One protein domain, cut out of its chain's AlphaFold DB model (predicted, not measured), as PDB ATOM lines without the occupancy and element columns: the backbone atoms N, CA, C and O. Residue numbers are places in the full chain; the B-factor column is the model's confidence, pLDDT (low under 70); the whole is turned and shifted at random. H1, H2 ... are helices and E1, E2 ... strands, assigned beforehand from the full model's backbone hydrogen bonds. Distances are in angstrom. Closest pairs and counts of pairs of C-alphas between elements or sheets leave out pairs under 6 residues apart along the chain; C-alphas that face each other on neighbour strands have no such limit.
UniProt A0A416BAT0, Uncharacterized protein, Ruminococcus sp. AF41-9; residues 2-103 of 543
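AT A GLANCE: This is residues 2 to 103 of the 543 residues of an uncharacterized protein of Ruminococcus sp. AF41-9 (UniProt A0A416BAT0). Helix H4 runs through the middle of this domain, with the long helix H5 crossing it on one side and H1 packed on it with residues 9 to 12 on another, while the short helices H2 and H3 pack together and H3 also packs on residues 6 to 10 of H1. A two-stranded hairpin, E1 and E2, makes an arm that points away from the helices, with the beginning of E1 near the first turns of H4. The printed part has 102 residues, with five named helices and two named strands in the order H1, H2, E1, E2, H3, H4, H5; the sheet is E1 next to E2, antiparallel, and the class is mostly helix. The whole is compact, with a radius of gyration of the C-alphas of 14.0 A and spans of 36 by 35 by 27 A.

HOW THE PARTS SIT: Start with H1, residues 2 to 13, and look at its residues 6 to 10, which alone touch H3, residues 42 to 49; the closest C-alphas are those of Ala 6 and Glu 49, 4.6 A apart. These two helices run opposite ways at a steep tilt of 48 degrees. Further along H1, residues 9 to 12 alone touch H4, residues 58 to 72, the same way at a steep tilt of 52 degrees, with the C-alphas of Val 12 and Asp 68 closest at 5.4 A. Next comes H2, residues 18 to 22, which touches H3, the closest C-alphas being those of Val 19 and Arg 42, 5.0 A apart. Then find the hairpin of E1, residues 26 to 31, and E2, residues 34 to 39: N 29 and O 36 are 3.0 A apart and N 36 and O 29 2.9 A, within hydrogen-bond range, and the directions of these antiparallel strands differ by 144 degrees. The closest C-alphas of E1 and H4 are those of Tyr 26 and Ser 60, 5.4 A apart. H5, residues 80 to 98, touches H4 with its residues 86 to 94 alone, opposite ways at a steep tilt of 56 degrees; the C-alphas of Ala 65 and Ala 90 are closest at 5.3 A. H3 and H5 are apart. Each O i to N i+4 pair is within hydrogen-bond range in H2, H3, H4 and H5, and 6 of 8 are in H1.

IN THESE COORDINATES: Find C-alpha 2 at (3.785, 48.357, 101.440), where H1 begins; it runs 17.6 A to C-alpha 13. H2 spans 5.9 A, E1 15.0 A, E2 15.9 A and H3 10.7 A. From C-alpha 58 at (8.958, 33.975, 108.355), H4 runs 21.4 A to C-alpha 72. H5 runs 26.5 A and ends at C-alpha 98, at (8.075, 43.560, 108.907).

THE WHOLE: The two C-alphas farthest apart, those of Ala 32 and Gln 81, are 39.9 A apart. The printed part has no cut and no long link. The mean pLDDT of the printed part is 84.1; look for values under 70 at residues 2 to 3, 30 to 34 and 53 to 56.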
ATOM      1  N   GLU A   2       4.245  49.517 102.238       43.19
ATOM      2  CA  GLU A   2       3.785  48.357 101.440       43.19
ATOM      3  C   GLU A   2       4.339  48.285 100.005       43.19
ATOM      4  O   GLU A   2       4.549  47.187  99.482       43.19
ATOM      5  N   ASN A   3       4.622  49.431  99.379       54.84
ATOM      6  CA  ASN A   3       5.276  49.491  98.067       54.84
ATOM      7  C   ASN A   3       6.748  49.039  98.103       54.84
ATOM      8  O   ASN A   3       7.270  48.638  97.064       54.84
ATOM      9  N   ASP A   4       7.387  49.024  99.278       75.25
ATOM     10  CA  ASP A   4       8.815  48.715  99.417       75.25
ATOM     11  C   ASP A   4       9.083  47.204  99.338       75.25
ATOM     12  O   ASP A   4      10.044  46.793  98.699       75.25
ATOM     13  N   ILE A   5       8.200  46.354  99.887       83.31
ATOM     14  CA  ILE A   5       8.370  44.885  99.838       83.31
ATOM     15  C   ILE A   5       8.177  44.346  98.415       83.31
ATOM     16  O   ILE A   5       8.993  43.576  97.919       83.31
ATOM     17  N   ALA A   6       7.110  44.766  97.727       86.94
ATOM     18  CA  ALA A   6       6.842  44.322  96.355       86.94
ATOM     19  C   ALA A   6       7.911  44.816  95.366       86.94
ATOM     20  O   ALA A   6       8.184  44.174  94.351       86.94
ATOM     21  N   PHE A   7       8.499  45.985  95.631       88.94
ATOM     22  CA  PHE A   7       9.646  46.484  94.883       88.94
ATOM     23  C   PHE A   7      10.905  45.661  95.176       88.94
ATOM     24  O   PHE A   7      11.496  45.134  94.238       88.94
ATOM     25  N   TRP A   8      11.230  45.443  96.451       91.38
ATOM     26  CA  TRP A   8      12.367  44.627  96.873       91.38
ATOM     27  C   TRP A   8      12.329  43.211  96.285       91.38
ATOM     28  O   TRP A   8      13.313  42.771  95.708       91.38
ATOM     29  N   ILE A   9      11.183  42.520  96.301       91.06
ATOM     30  CA  ILE A   9      11.061  41.180  95.690       91.06
ATOM     31  C   ILE A   9      11.404  41.210  94.193       91.06
ATOM     32  O   ILE A   9      12.078  40.306  93.697       91.06
ATOM     33  N   ARG A  10      10.982  42.255  93.464       90.94
ATOM     34  CA  ARG A  10      11.316  42.420  92.039       90.94
ATOM     35  C   ARG A  10      12.812  42.657  91.833       90.94
ATOM     36  O   ARG A  10      13.373  42.105  90.888       90.94
ATOM     37  N   GLU A  11      13.445  43.439  92.705       92.88
ATOM     38  CA  GLU A  11      14.897  43.664  92.682       92.88
ATOM     39  C   GLU A  11      15.665  42.373  92.967       92.88
ATOM     40  O   GLU A  11      16.530  41.986  92.178       92.88
ATOM     41  N   VAL A  12      15.293  41.654  94.029       93.19
ATOM     42  CA  VAL A  12      15.924  40.384  94.399       93.19
ATOM     43  C   VAL A  12      15.701  39.332  93.326       93.19
ATOM     44  O   VAL A  12      16.623  38.574  93.053       93.19
ATOM     45  N   ARG A  13      14.545  39.272  92.653       93.25
ATOM     46  CA  ARG A  13      14.361  38.379  91.496       93.25
ATOM     47  C   ARG A  13      15.323  38.740  90.363       93.25
ATOM     48  O   ARG A  13      16.002  37.859  89.826       93.25
ATOM     49  N   GLY A  14      15.407  40.025  90.022       90.94
ATOM     50  CA  GLY A  14      16.229  40.528  88.925       90.94
ATOM     51  C   GLY A  14      15.847  39.883  87.591       90.94
ATOM     52  O   GLY A  14      14.692  39.941  87.160       90.94
ATOM     53  N   GLU A  15      16.815  39.241  86.940       90.31
ATOM     54  CA  GLU A  15      16.633  38.598  85.630       90.31
ATOM     55  C   GLU A  15      16.025  37.187  85.701       90.31
ATOM     56  O   GLU A  15      15.608  36.658  84.674       90.31
ATOM     57  N   MET A  16      15.919  36.581  86.892       92.56
ATOM     58  CA  MET A  16      15.331  35.243  87.042       92.56
ATOM     59  C   MET A  16      13.867  35.246  86.606       92.56
ATOM     60  O   MET A  16      13.104  36.147  86.962       92.56
ATOM     61  N   THR A  17      13.423  34.214  85.897       92.88
ATOM     62  CA  THR A  17      11.989  34.039  85.639       92.88
ATOM     63  C   THR A  17      11.237  33.811  86.955       92.88
ATOM     64  O   THR A  17      11.795  33.322  87.936       92.88
ATOM     65  N   GLN A  18       9.934  34.114  86.992       91.19
ATOM     66  CA  GLN A  18       9.111  33.849  88.184       91.19
ATOM     67  C   GLN A  18       9.119  32.366  88.581       91.19
ATOM     68  O   GLN A  18       9.016  32.056  89.760       91.19
ATOM     69  N   VAL A  19       9.260  31.451  87.617       92.38
ATOM     70  CA  VAL A  19       9.352  30.006  87.879       92.38
ATOM     71  C   VAL A  19      10.671  29.652  88.560       92.38
ATOM     72  O   VAL A  19      10.670  28.881  89.513       92.38
ATOM     73  N   GLU A  20      11.791  30.199  88.086       92.56
ATOM     74  CA  GLU A  20      13.109  29.969  88.695       92.56
ATOM     75  C   GLU A  20      13.182  30.576  90.090       92.56
ATOM     76  O   GLU A  20      13.631  29.918  91.019       92.56
ATOM     77  N   PHE A  21      12.679  31.799  90.250       93.12
ATOM     78  CA  PHE A  21      12.653  32.470  91.542       93.12
ATOM     79  C   PHE A  21      11.794  31.721  92.560       93.12
ATOM     80  O   PHE A  21      12.234  31.495  93.682       93.12
ATOM     81  N   ALA A  22      10.604  31.261  92.158       89.25
ATOM     82  CA  ALA A  22       9.704  30.542  93.056       89.25
ATOM     83  C   ALA A  22      10.313  29.236  93.599       89.25
ATOM     84  O   ALA A  22      10.032  28.862  94.733       89.25
ATOM     85  N   LYS A  23      11.201  28.580  92.833       90.88
ATOM     86  CA  LYS A  23      11.941  27.382  93.274       90.88
ATOM     87  C   LYS A  23      12.973  27.655  94.372       90.88
ATOM     88  O   LYS A  23      13.411  26.708  95.017       90.88
ATOM     89  N   CYS A  24      13.364  28.912  94.559       89.44
ATOM     90  CA  CYS A  24      14.348  29.335  95.551       89.44
ATOM     91  C   CYS A  24      13.709  29.949  96.808       89.44
ATOM     92  O   CYS A  24      14.423  30.261  97.757       89.44
ATOM     93  N   VAL A  25      12.387  30.146  96.817       89.56
ATOM     94  CA  VAL A  25      11.651  30.683  97.967       89.56
ATOM     95  C   VAL A  25      10.913  29.545  98.649       89.56
ATOM     96  O   VAL A  25      10.040  28.930  98.037       89.56
ATOM     97  N   TYR A  26      11.263  29.277  99.904       86.44
ATOM     98  CA  TYR A  26      10.749  28.139 100.655       86.44
ATOM     99  C   TYR A  26       9.693  28.551 101.672       86.44
ATOM    100  O   TYR A  26       9.735  29.640 102.240       86.44
ATOM    101  N   HIS A  27       8.778  27.626 101.926       82.19
ATOM    102  CA  HIS A  27       7.869  27.652 103.060       82.19
ATOM    103  C   HIS A  27       7.628  26.237 103.571       82.19
ATOM    104  O   HIS A  27       7.939  25.254 102.890       82.19
ATOM    105  N   TYR A  28       7.055  26.151 104.768       81.62
ATOM    106  CA  TYR A  28       6.642  24.894 105.365       81.62
ATOM    107  C   TYR A  28       5.127  24.733 105.269       81.62
ATOM    108  O   TYR A  28       4.373  25.583 105.741       81.62
ATOM    109  N   GLU A  29       4.687  23.629 104.669       71.19
ATOM    110  CA  GLU A  29       3.274  23.252 104.569       71.19
ATOM    111  C   GLU A  29       3.038  21.911 105.275       71.19
ATOM    112  O   GLU A  29       3.932  21.067 105.355       71.19
ATOM    113  N   ILE A  30       1.828  21.703 105.804       63.06
ATOM    114  CA  ILE A  30       1.433  20.433 106.422       63.06
ATOM    115  C   ILE A  30       0.660  19.571 105.415       63.06
ATOM    116  O   ILE A  30      -0.533  19.780 105.155       63.06
ATOM    117  N   SER A  31       1.312  18.512 104.942       56.03
ATOM    118  CA  SER A  31       0.729  17.478 104.088       56.03
ATOM    119  C   SER A  31       0.661  16.152 104.849       56.03
ATOM    120  O   SER A  31       1.624  15.738 105.482       56.03
ATOM    121  N   ALA A  32      -0.510  15.503 104.872       54.91
ATOM    122  CA  ALA A  32      -0.730  14.224 105.572       54.91
ATOM    123  C   ALA A  32      -0.219  14.157 107.039       54.91
ATOM    124  O   ALA A  32       0.178  13.101 107.523       54.91
ATOM    125  N   GLY A  33      -0.229  15.286 107.761       52.88
ATOM    126  CA  GLY A  33       0.251  15.363 109.147       52.88
ATOM    127  C   GLY A  33       1.772  15.486 109.299       52.88
ATOM    128  O   GLY A  33       2.252  15.536 110.428       52.88
ATOM    129  N   GLN A  34       2.520  15.578 108.199       61.53
ATOM    130  CA  GLN A  34       3.955  15.855 108.179       61.53
ATOM    131  C   GLN A  34       4.220  17.251 107.607       61.53
ATOM    132  O   GLN A  34       3.454  17.745 106.779       61.53
ATOM    133  N   ARG A  35       5.286  17.907 108.079       70.62
ATOM    134  CA  ARG A  35       5.753  19.162 107.483       70.62
ATOM    135  C   ARG A  35       6.640  18.863 106.292       70.62
ATOM    136  O   ARG A  35       7.562  18.059 106.398       70.62
ATOM    137  N   GLU A  36       6.384  19.561 105.200       77.62
ATOM    138  CA  GLU A  36       7.175  19.495 103.980       77.62
ATOM    139  C   GLU A  36       7.725  20.886 103.651       77.62
ATOM    140  O   GLU A  36       7.046  21.898 103.829       77.62
ATOM    141  N   CYS A  37       8.974  20.934 103.183       84.00
ATOM    142  CA  CYS A  37       9.608  22.151 102.687       84.00
ATOM    143  C   CYS A  37       9.329  22.260 101.192       84.00
ATOM    144  O   CYS A  37       9.892  21.507 100.393       84.00
ATOM    145  N   ILE A  38       8.437  23.175 100.823       82.56
ATOM    146  CA  ILE A  38       7.908  23.275  99.464       82.56
ATOM    147  C   ILE A  38       8.304  24.639  98.877       82.56
ATOM    148  O   ILE A  38       8.284  25.651  99.586       82.56
ATOM    149  N   PRO A  39       8.703  24.712  97.596       85.94
ATOM    150  CA  PRO A  39       8.837  25.985  96.901       85.94
ATOM    151  C   PRO A  39       7.470  26.579  96.538       85.94
ATOM    152  O   PRO A  39       6.468  25.873  96.442       85.94
ATOM    153  N   TYR A  40       7.421  27.873  96.240       84.94
ATOM    154  CA  TYR A  40       6.182  28.491  95.769       84.94
ATOM    155  C   TYR A  40       5.870  28.189  94.298       84.94
ATOM    156  O   TYR A  40       6.739  27.889  93.477       84.94
ATOM    157  N   HIS A  41       4.595  28.340  93.931       85.25
ATOM    158  CA  HIS A  41       4.180  28.402  92.532       85.25
ATOM    159  C   HIS A  41       4.396  29.817  91.960       85.25
ATOM    160  O   HIS A  41       4.202  30.818  92.652       85.25
ATOM    161  N   ARG A  42       4.706  29.928  90.658       84.81
ATOM    162  CA  ARG A  42       4.985  31.216  89.975       84.81
ATOM    163  C   ARG A  42       3.891  32.275  90.166       84.81
ATOM    164  O   ARG A  42       4.183  33.465  90.216       84.81
ATOM    165  N   ASN A  43       2.631  31.841  90.264       84.94
ATOM    166  CA  ASN A  43       1.491  32.748  90.416       84.94
ATOM    167  C   ASN A  43       1.534  33.473  91.767       84.94
ATOM    168  O   ASN A  43       1.139  34.633  91.841       84.94
ATOM    169  N   GLN A  44       2.054  32.817  92.809       85.19
ATOM    170  CA  GLN A  44       2.191  33.434  94.122       85.19
ATOM    171  C   GLN A  44       3.238  34.550  94.088       85.19
ATOM    172  O   GLN A  44       2.960  35.663  94.525       85.19
ATOM    173  N   ILE A  45       4.388  34.296  93.452       87.00
ATOM    174  CA  ILE A  45       5.414  35.322  93.216       87.00
ATOM    175  C   ILE A  45       4.823  36.507  92.445       87.00
ATOM    176  O   ILE A  45       4.995  37.656  92.843       87.00
ATOM    177  N   ALA A  46       4.061  36.236  91.379       84.62
ATOM    178  CA  ALA A  46       3.426  37.283  90.585       84.62
ATOM    179  C   ALA A  46       2.447  38.148  91.399       84.62
ATOM    180  O   ALA A  46       2.337  39.348  91.144       84.62
ATOM    181  N   ASN A  47       1.734  37.558  92.363       83.25
ATOM    182  CA  ASN A  47       0.851  38.296  93.263       83.25
ATOM    183  C   ASN A  47       1.657  39.201  94.201       83.25
ATOM    184  O   ASN A  47       1.364  40.396  94.285       83.25
ATOM    185  N   TRP A  48       2.722  38.675  94.811       86.31
ATOM    186  CA  TRP A  48       3.592  39.432  95.714       86.31
ATOM    187  C   TRP A  48       4.263  40.628  95.035       86.31
ATOM    188  O   TRP A  48       4.225  41.739  95.566       86.31
ATOM    189  N   GLU A  49       4.795  40.441  93.824       85.00
ATOM    190  CA  GLU A  49       5.404  41.514  93.021       85.00
ATOM    191  C   GLU A  49       4.406  42.620  92.637       85.00
ATOM    192  O   GLU A  49       4.798  43.772  92.440       85.00
ATOM    193  N   LYS A  50       3.113  42.283  92.538       83.19
ATOM    194  CA  LYS A  50       2.012  43.222  92.252       83.19
ATOM    195  C   LYS A  50       1.410  43.853  93.498       83.19
ATOM    196  O   LYS A  50       0.480  44.645  93.388       83.19
ATOM    197  N   GLY A  51       1.904  43.491  94.672       73.38
ATOM    198  CA  GLY A  51       1.406  44.042  95.913       73.38
ATOM    199  C   GLY A  51       0.285  43.239  96.586       73.38
ATOM    200  O   GLY A  51      -0.183  43.679  97.627       73.38
ATOM    201  N   ARG A  52      -0.134  42.095  96.031       70.44
ATOM    202  CA  ARG A  52      -1.303  41.307  96.470       70.44
ATOM    203  C   ARG A  52      -0.896  40.085  97.307       70.44
ATOM    204  O   ARG A  52       0.185  39.543  97.091       70.44
ATOM    205  N   ASN A  53      -1.773  39.629  98.209       61.72
ATOM    206  CA  ASN A  53      -1.621  38.412  99.034       61.72
ATOM    207  C   ASN A  53      -0.258  38.298  99.749       61.72
ATOM    208  O   ASN A  53       0.395  37.256  99.709       61.72
ATOM    209  N   LYS A  54       0.189  39.386 100.389       60.69
ATOM    210  CA  LYS A  54       1.509  39.522 101.038       60.69
ATOM    211  C   LYS A  54       1.619  38.868 102.423       60.69
ATOM    212  O   LYS A  54       2.423  39.318 103.234       60.69
ATOM    213  N   ASN A  55       0.833  37.839 102.719       60.75
ATOM    214  CA  ASN A  55       1.039  37.075 103.947       60.75
ATOM    215  C   ASN A  55       2.282  36.202 103.749       60.75
ATOM    216  O   ASN A  55       2.208  35.109 103.192       60.75
ATOM    217  N   PHE A  56       3.446  36.740 104.121       68.44
ATOM    218  CA  PHE A  56       4.693  35.986 104.144       68.44
ATOM    219  C   PHE A  56       4.796  35.303 105.503       68.44
ATOM    220  O   PHE A  56       4.738  35.960 106.544       68.44
ATOM    221  N   ASN A  57       4.992  33.991 105.509       73.56
ATOM    222  CA  ASN A  57       5.555  33.353 106.692       73.56
ATOM    223  C   ASN A  57       7.043  33.732 106.820       73.56
ATOM    224  O   ASN A  57       7.673  34.229 105.873       73.56
ATOM    225  N   THR A  58       7.590  33.561 108.020       80.88
ATOM    226  CA  THR A  58       8.958  33.975 108.355       80.88
ATOM    227  C   THR A  58       9.980  33.313 107.431       80.88
ATOM    228  O   THR A  58      10.927  33.956 106.991       80.88
ATOM    229  N   GLU A  59       9.752  32.058 107.060       86.00
ATOM    230  CA  GLU A  59      10.611  31.263 106.191       86.00
ATOM    231  C   GLU A  59      10.676  31.826 104.775       86.00
ATOM    232  O   GLU A  59      11.767  31.944 104.216       86.00
ATOM    233  N   SER A  60       9.534  32.233 104.209       87.44
ATOM    234  CA  SER A  60       9.481  32.846 102.877       87.44
ATOM    235  C   SER A  60      10.272  34.139 102.846       87.44
ATOM    236  O   SER A  60      11.073  34.364 101.937       87.44
ATOM    237  N   PHE A  61      10.061  34.988 103.856       89.75
ATOM    238  CA  PHE A  61      10.761  36.260 103.954       89.75
ATOM    239  C   PHE A  61      12.269  36.039 104.077       89.75
ATOM    240  O   PHE A  61      13.045  36.632 103.326       89.75
ATOM    241  N   LEU A  62      12.687  35.148 104.983       91.69
ATOM    242  CA  LEU A  62      14.096  34.827 105.175       91.69
ATOM    243  C   LEU A  62      14.701  34.189 103.923       91.69
ATOM    244  O   LEU A  62      15.803  34.562 103.550       91.69
ATOM    245  N   SER A  63      13.984  33.312 103.216       92.75
ATOM    246  CA  SER A  63      14.454  32.733 101.950       92.75
ATOM    247  C   SER A  63      14.820  33.825 100.941       92.75
ATOM    248  O   SER A  63      15.900  33.794 100.354       92.75
ATOM    249  N   ILE A  64      13.954  34.831 100.779       93.75
ATOM    250  CA  ILE A  64      14.192  35.956  99.862       93.75
ATOM    251  C   ILE A  64      15.337  36.845 100.372       93.75
ATOM    252  O   ILE A  64      16.204  37.230  99.588       93.75
ATOM    253  N   ALA A  65      15.392  37.131 101.676       94.12
ATOM    254  CA  ALA A  65      16.466  37.922 102.286       94.12
ATOM    255  C   ALA A  65      17.846  37.273 102.145       94.12
ATOM    256  O   ALA A  65      18.837  37.961 101.903       94.12
ATOM    257  N   LEU A  66      17.914  35.949 102.255       94.81
ATOM    258  CA  LEU A  66      19.152  35.204 102.074       94.81
ATOM    259  C   LEU A  66      19.567  35.159 100.599       94.81
ATOM    260  O   LEU A  66      20.742  35.360 100.312       94.81
ATOM    261  N   LEU A  67      18.624  35.011  99.659       93.44
ATOM    262  CA  LEU A  67      18.918  35.131  98.223       93.44
ATOM    263  C   LEU A  67      19.488  36.504  97.854       93.44
ATOM    264  O   LEU A  67      20.394  36.594  97.027       93.44
ATOM    265  N   ASP A  68      18.958  37.565  98.456       94.69
ATOM    266  CA  ASP A  68      19.453  38.929  98.272       94.69
ATOM    267  C   ASP A  68      20.903  39.072  98.762       94.69
ATOM    268  O   ASP A  68      21.780  39.524  98.021       94.69
ATOM    269  N   TYR A  69      21.188  38.587  99.976       94.81
ATOM    270  CA  TYR A  69      22.546  38.573 100.520       94.81
ATOM    271  C   TYR A  69      23.512  37.769  99.643       94.81
ATOM    272  O   TYR A  69      24.581  38.267  99.283       94.81
ATOM    273  N   ASP A  70      23.122  36.551  99.261       91.19
ATOM    274  CA  ASP A  70      23.958  35.612  98.512       91.19
ATOM    275  C   ASP A  70      24.241  36.117  97.082       91.19
ATOM    276  O   ASP A  70      25.314  35.867  96.535       91.19
ATOM    277  N   LYS A  71      23.342  36.909  96.477       89.50
ATOM    278  CA  LYS A  71      23.616  37.601  95.201       89.50
ATOM    279  C   LYS A  71      24.725  38.644  95.324       89.50
ATOM    280  O   LYS A  71      25.524  38.802  94.402       89.50
ATOM    281  N   GLN A  72      24.775  39.346  96.452       89.50
ATOM    282  CA  GLN A  72      25.819  40.329  96.747       89.50
ATOM    283  C   GLN A  72      27.121  39.645  97.216       89.50
ATOM    284  O   GLN A  72      28.210  40.184  97.018       89.50
ATOM    285  N   HIS A  73      27.012  38.442  97.792       91.19
ATOM    286  CA  HIS A  73      28.099  37.668  98.398       91.19
ATOM    287  C   HIS A  73      28.076  36.213  97.881       91.19
ATOM    288  O   HIS A  73      27.746  35.295  98.624       91.19
ATOM    289  N   PRO A  74      28.460  35.959  96.614       84.94
ATOM    290  CA  PRO A  74      28.249  34.664  95.948       84.94
ATOM    291  C   PRO A  74      29.130  33.515  96.460       84.94
ATOM    292  O   PRO A  74      29.002  32.381  96.000       84.94
ATOM    293  N   LYS A  75      30.068  33.791  97.370       86.69
ATOM    294  CA  LYS A  75      30.891  32.759  98.003       86.69
ATOM    295  C   LYS A  75      30.187  32.245  99.251       86.69
ATOM    296  O   LYS A  75      29.627  33.026 100.012       86.69
ATOM    297  N   LYS A  76      30.283  30.935  99.479       83.31
ATOM    298  CA  LYS A  76      29.761  30.305 100.691       83.31
ATOM    299  C   LYS A  76      30.420  30.915 101.935       83.31
ATOM    300  O   LYS A  76      31.601  31.252 101.897       83.31
ATOM    301  N   CYS A  77      29.669  31.040 103.027       87.12
ATOM    302  CA  CYS A  77      30.198  31.576 104.278       87.12
ATOM    303  C   CYS A  77      31.117  30.539 104.946       87.12
ATOM    304  O   CYS A  77      30.656  29.515 105.461       87.12
ATOM    305  N   GLU A  78      32.422  30.798 104.972       84.75
ATOM    306  CA  GLU A  78      33.410  29.865 105.527       84.75
ATOM    307  C   GLU A  78      33.710  30.182 106.994       84.75
ATOM    308  O   GLU A  78      33.904  29.279 107.811       84.75
ATOM    309  N   THR A  79      33.685  31.463 107.366       88.62
ATOM    310  CA  THR A  79      34.043  31.918 108.714       88.62
ATOM    311  C   THR A  79      32.824  32.193 109.599       88.62
ATOM    312  O   THR A  79      31.740  32.540 109.130       88.62
ATOM    313  N   LYS A  80      33.005  32.125 110.929       88.38
ATOM    314  CA  LYS A  80      31.958  32.505 111.904       88.38
ATOM    315  C   LYS A  80      31.474  33.948 111.706       88.38
ATOM    316  O   LYS A  80      30.301  34.239 111.924       88.38
ATOM    317  N   GLN A  81      32.371  34.847 111.300       90.62
ATOM    318  CA  GLN A  81      32.056  36.257 111.074       90.62
ATOM    319  C   GLN A  81      31.145  36.442 109.859       90.62
ATOM    320  O   GLN A  81      30.113  37.089 109.997       90.62
ATOM    321  N   GLU A  82      31.462  35.818 108.723       91.50
ATOM    322  CA  GLU A  82      30.627  35.865 107.510       91.50
ATOM    323  C   GLU A  82      29.236  35.272 107.760       91.50
ATOM    324  O   GLU A  82      28.223  35.873 107.410       91.50
ATOM    325  N   ARG A  83      29.166  34.133 108.460       93.00
ATOM    326  CA  ARG A  83      27.892  33.498 108.841       93.00
ATOM    327  C   ARG A  83      27.028  34.412 109.711       93.00
ATOM    328  O   ARG A  83      25.819  34.512 109.510       93.00
ATOM    329  N   ASN A  84      27.644  35.097 110.675       92.56
ATOM    330  CA  ASN A  84      26.940  36.049 111.534       92.56
ATOM    331  C   ASN A  84      26.516  37.306 110.763       92.56
ATOM    332  O   ASN A  84      25.434  37.818 111.026       92.56
ATOM    333  N   GLN A  85      27.312  37.778 109.800       93.69
ATOM    334  CA  GLN A  85      26.933  38.886 108.913       93.69
ATOM    335  C   GLN A  85      25.717  38.529 108.053       93.69
ATOM    336  O   GLN A  85      24.771  39.312 108.006       93.69
ATOM    337  N   ARG A  86      25.695  37.327 107.464       94.12
ATOM    338  CA  ARG A  86      24.550  36.815 106.695       94.12
ATOM    339  C   ARG A  86      23.269  36.759 107.529       94.12
ATOM    340  O   ARG A  86      22.223  37.233 107.094       94.12
ATOM    341  N   PHE A  87      23.359  36.256 108.762       93.81
ATOM    342  CA  PHE A  87      22.233  36.272 109.701       93.81
ATOM    343  C   PHE A  87      21.783  37.693 110.070       93.81
ATOM    344  O   PHE A  87      20.586  37.972 110.040       93.81
ATOM    345  N   LEU A  88      22.718  38.585 110.421       93.31
ATOM    346  CA  LEU A  88      22.391  39.959 110.816       93.31
ATOM    347  C   LEU A  88      21.722  40.721 109.672       93.31
ATOM    348  O   LEU A  88      20.752  41.426 109.922       93.31
ATOM    349  N   TYR A  89      22.166  40.513 108.428       94.94
ATOM    350  CA  TYR A  89      21.519  41.080 107.246       94.94
ATOM    351  C   TYR A  89      20.038  40.695 107.171       94.94
ATOM    352  O   TYR A  89      19.172  41.567 107.102       94.94
ATOM    353  N   ALA A  90      19.736  39.394 107.239       93.44
ATOM    354  CA  ALA A  90      18.361  38.908 107.166       93.44
ATOM    355  C   ALA A  90      17.510  39.390 108.357       93.44
ATOM    356  O   ALA A  90      16.367  39.813 108.171       93.44
ATOM    357  N   ALA A  91      18.073  39.380 109.571       91.12
ATOM    358  CA  ALA A  91      17.390  39.824 110.785       91.12
ATOM    359  C   ALA A  91      17.084  41.334 110.776       91.12
ATOM    360  O   ALA A  91      15.972  41.736 111.122       91.12
ATOM    361  N   ASP A  92      18.035  42.168 110.349       92.81
ATOM    362  CA  ASP A  92      17.848  43.618 110.242       92.81
ATOM    363  C   ASP A  92      16.822  43.963 109.162       92.81
ATOM    364  O   ASP A  92      15.977  44.841 109.362       92.81
ATOM    365  N   LEU A  93      16.846  43.245 108.034       91.94
ATOM    366  CA  LEU A  93      15.877  43.431 106.961       91.94
ATOM    367  C   LEU A  93      14.461  43.041 107.408       91.94
ATOM    368  O   LEU A  93      13.518  43.795 107.172       91.94
ATOM    369  N   MET A  94      14.316  41.926 108.130       88.38
ATOM    370  CA  MET A  94      13.047  41.487 108.721       88.38
ATOM    371  C   MET A  94      12.508  42.509 109.726       88.38
ATOM    372  O   MET A  94      11.341  42.897 109.649       88.38
ATOM    373  N   LYS A  95      13.366  43.034 110.607       87.62
ATOM    374  CA  LYS A  95      12.985  44.088 111.552       87.62
ATOM    375  C   LYS A  95      12.573  45.374 110.839       87.62
ATOM    376  O   LYS A  95      11.584  45.995 111.216       87.62
ATOM    377  N   LYS A  96      13.301  45.772 109.795       88.06
ATOM    378  CA  LYS A  96      13.024  46.992 109.028       88.06
ATOM    379  C   LYS A  96      11.734  46.897 108.212       88.06
ATOM    380  O   LYS A  96      11.001  47.877 108.143       88.06
ATOM    381  N   MET A  97      11.486  45.761 107.558       85.62
ATOM    382  CA  MET A  97      10.385  45.607 106.598       85.62
ATOM    383  C   MET A  97       9.105  45.069 107.235       85.62
ATOM    384  O   MET A  97       8.023  45.459 106.805       85.62
ATOM    385  N   LEU A  98       9.217  44.197 108.242       79.81
ATOM    386  CA  LEU A  98       8.075  43.560 108.907       79.81
ATOM    387  C   LEU A  98       7.884  44.010 110.363       79.81
ATOM    388  O   LEU A  98       6.863  43.686 110.962       79.81
ATOM    389  N   GLY A  99       8.848  44.723 110.959       78.12
ATOM    390  CA  GLY A  99       8.808  45.076 112.383       78.12
ATOM    391  C   GLY A  99       9.073  43.894 113.323       78.12
ATOM    392  O   GLY A  99       8.851  44.015 114.525       78.12
ATOM    393  N   LEU A 100       9.532  42.754 112.795       77.94
ATOM    394  CA  LEU A 100       9.697  41.511 113.546       77.94
ATOM    395  C   LEU A 100      11.167  41.255 113.894       77.94
ATOM    396  O   LEU A 100      12.046  41.372 113.044       77.94
ATOM    397  N   GLU A 101      11.436  40.849 115.135       81.06
ATOM    398  CA  GLU A 101      12.776  40.434 115.560       81.06
ATOM    399  C   GLU A 101      12.961  38.916 115.445       81.06
ATOM    400  O   GLU A 101      12.211  38.143 116.042       81.06
ATOM    401  N   LEU A 102      14.009  38.492 114.728       76.94
ATOM    402  CA  LEU A 102      14.436  37.094 114.677       76.94
ATOM    403  C   LEU A 102      15.268  36.754 115.927       76.94
ATOM    404  O   LEU A 102      16.467  37.042 116.009       76.94
ATOM    405  N   TYR A 103      14.614  36.158 116.925       75.31
ATOM    406  CA  TYR A 103      15.195  35.759 118.211       75.31
ATOM    407  C   TYR A 103      14.855  34.294 118.529       75.31
ATOM    408  O   TYR A 103      13.760  33.828 118.235       75.31
TER     409      TYR A 103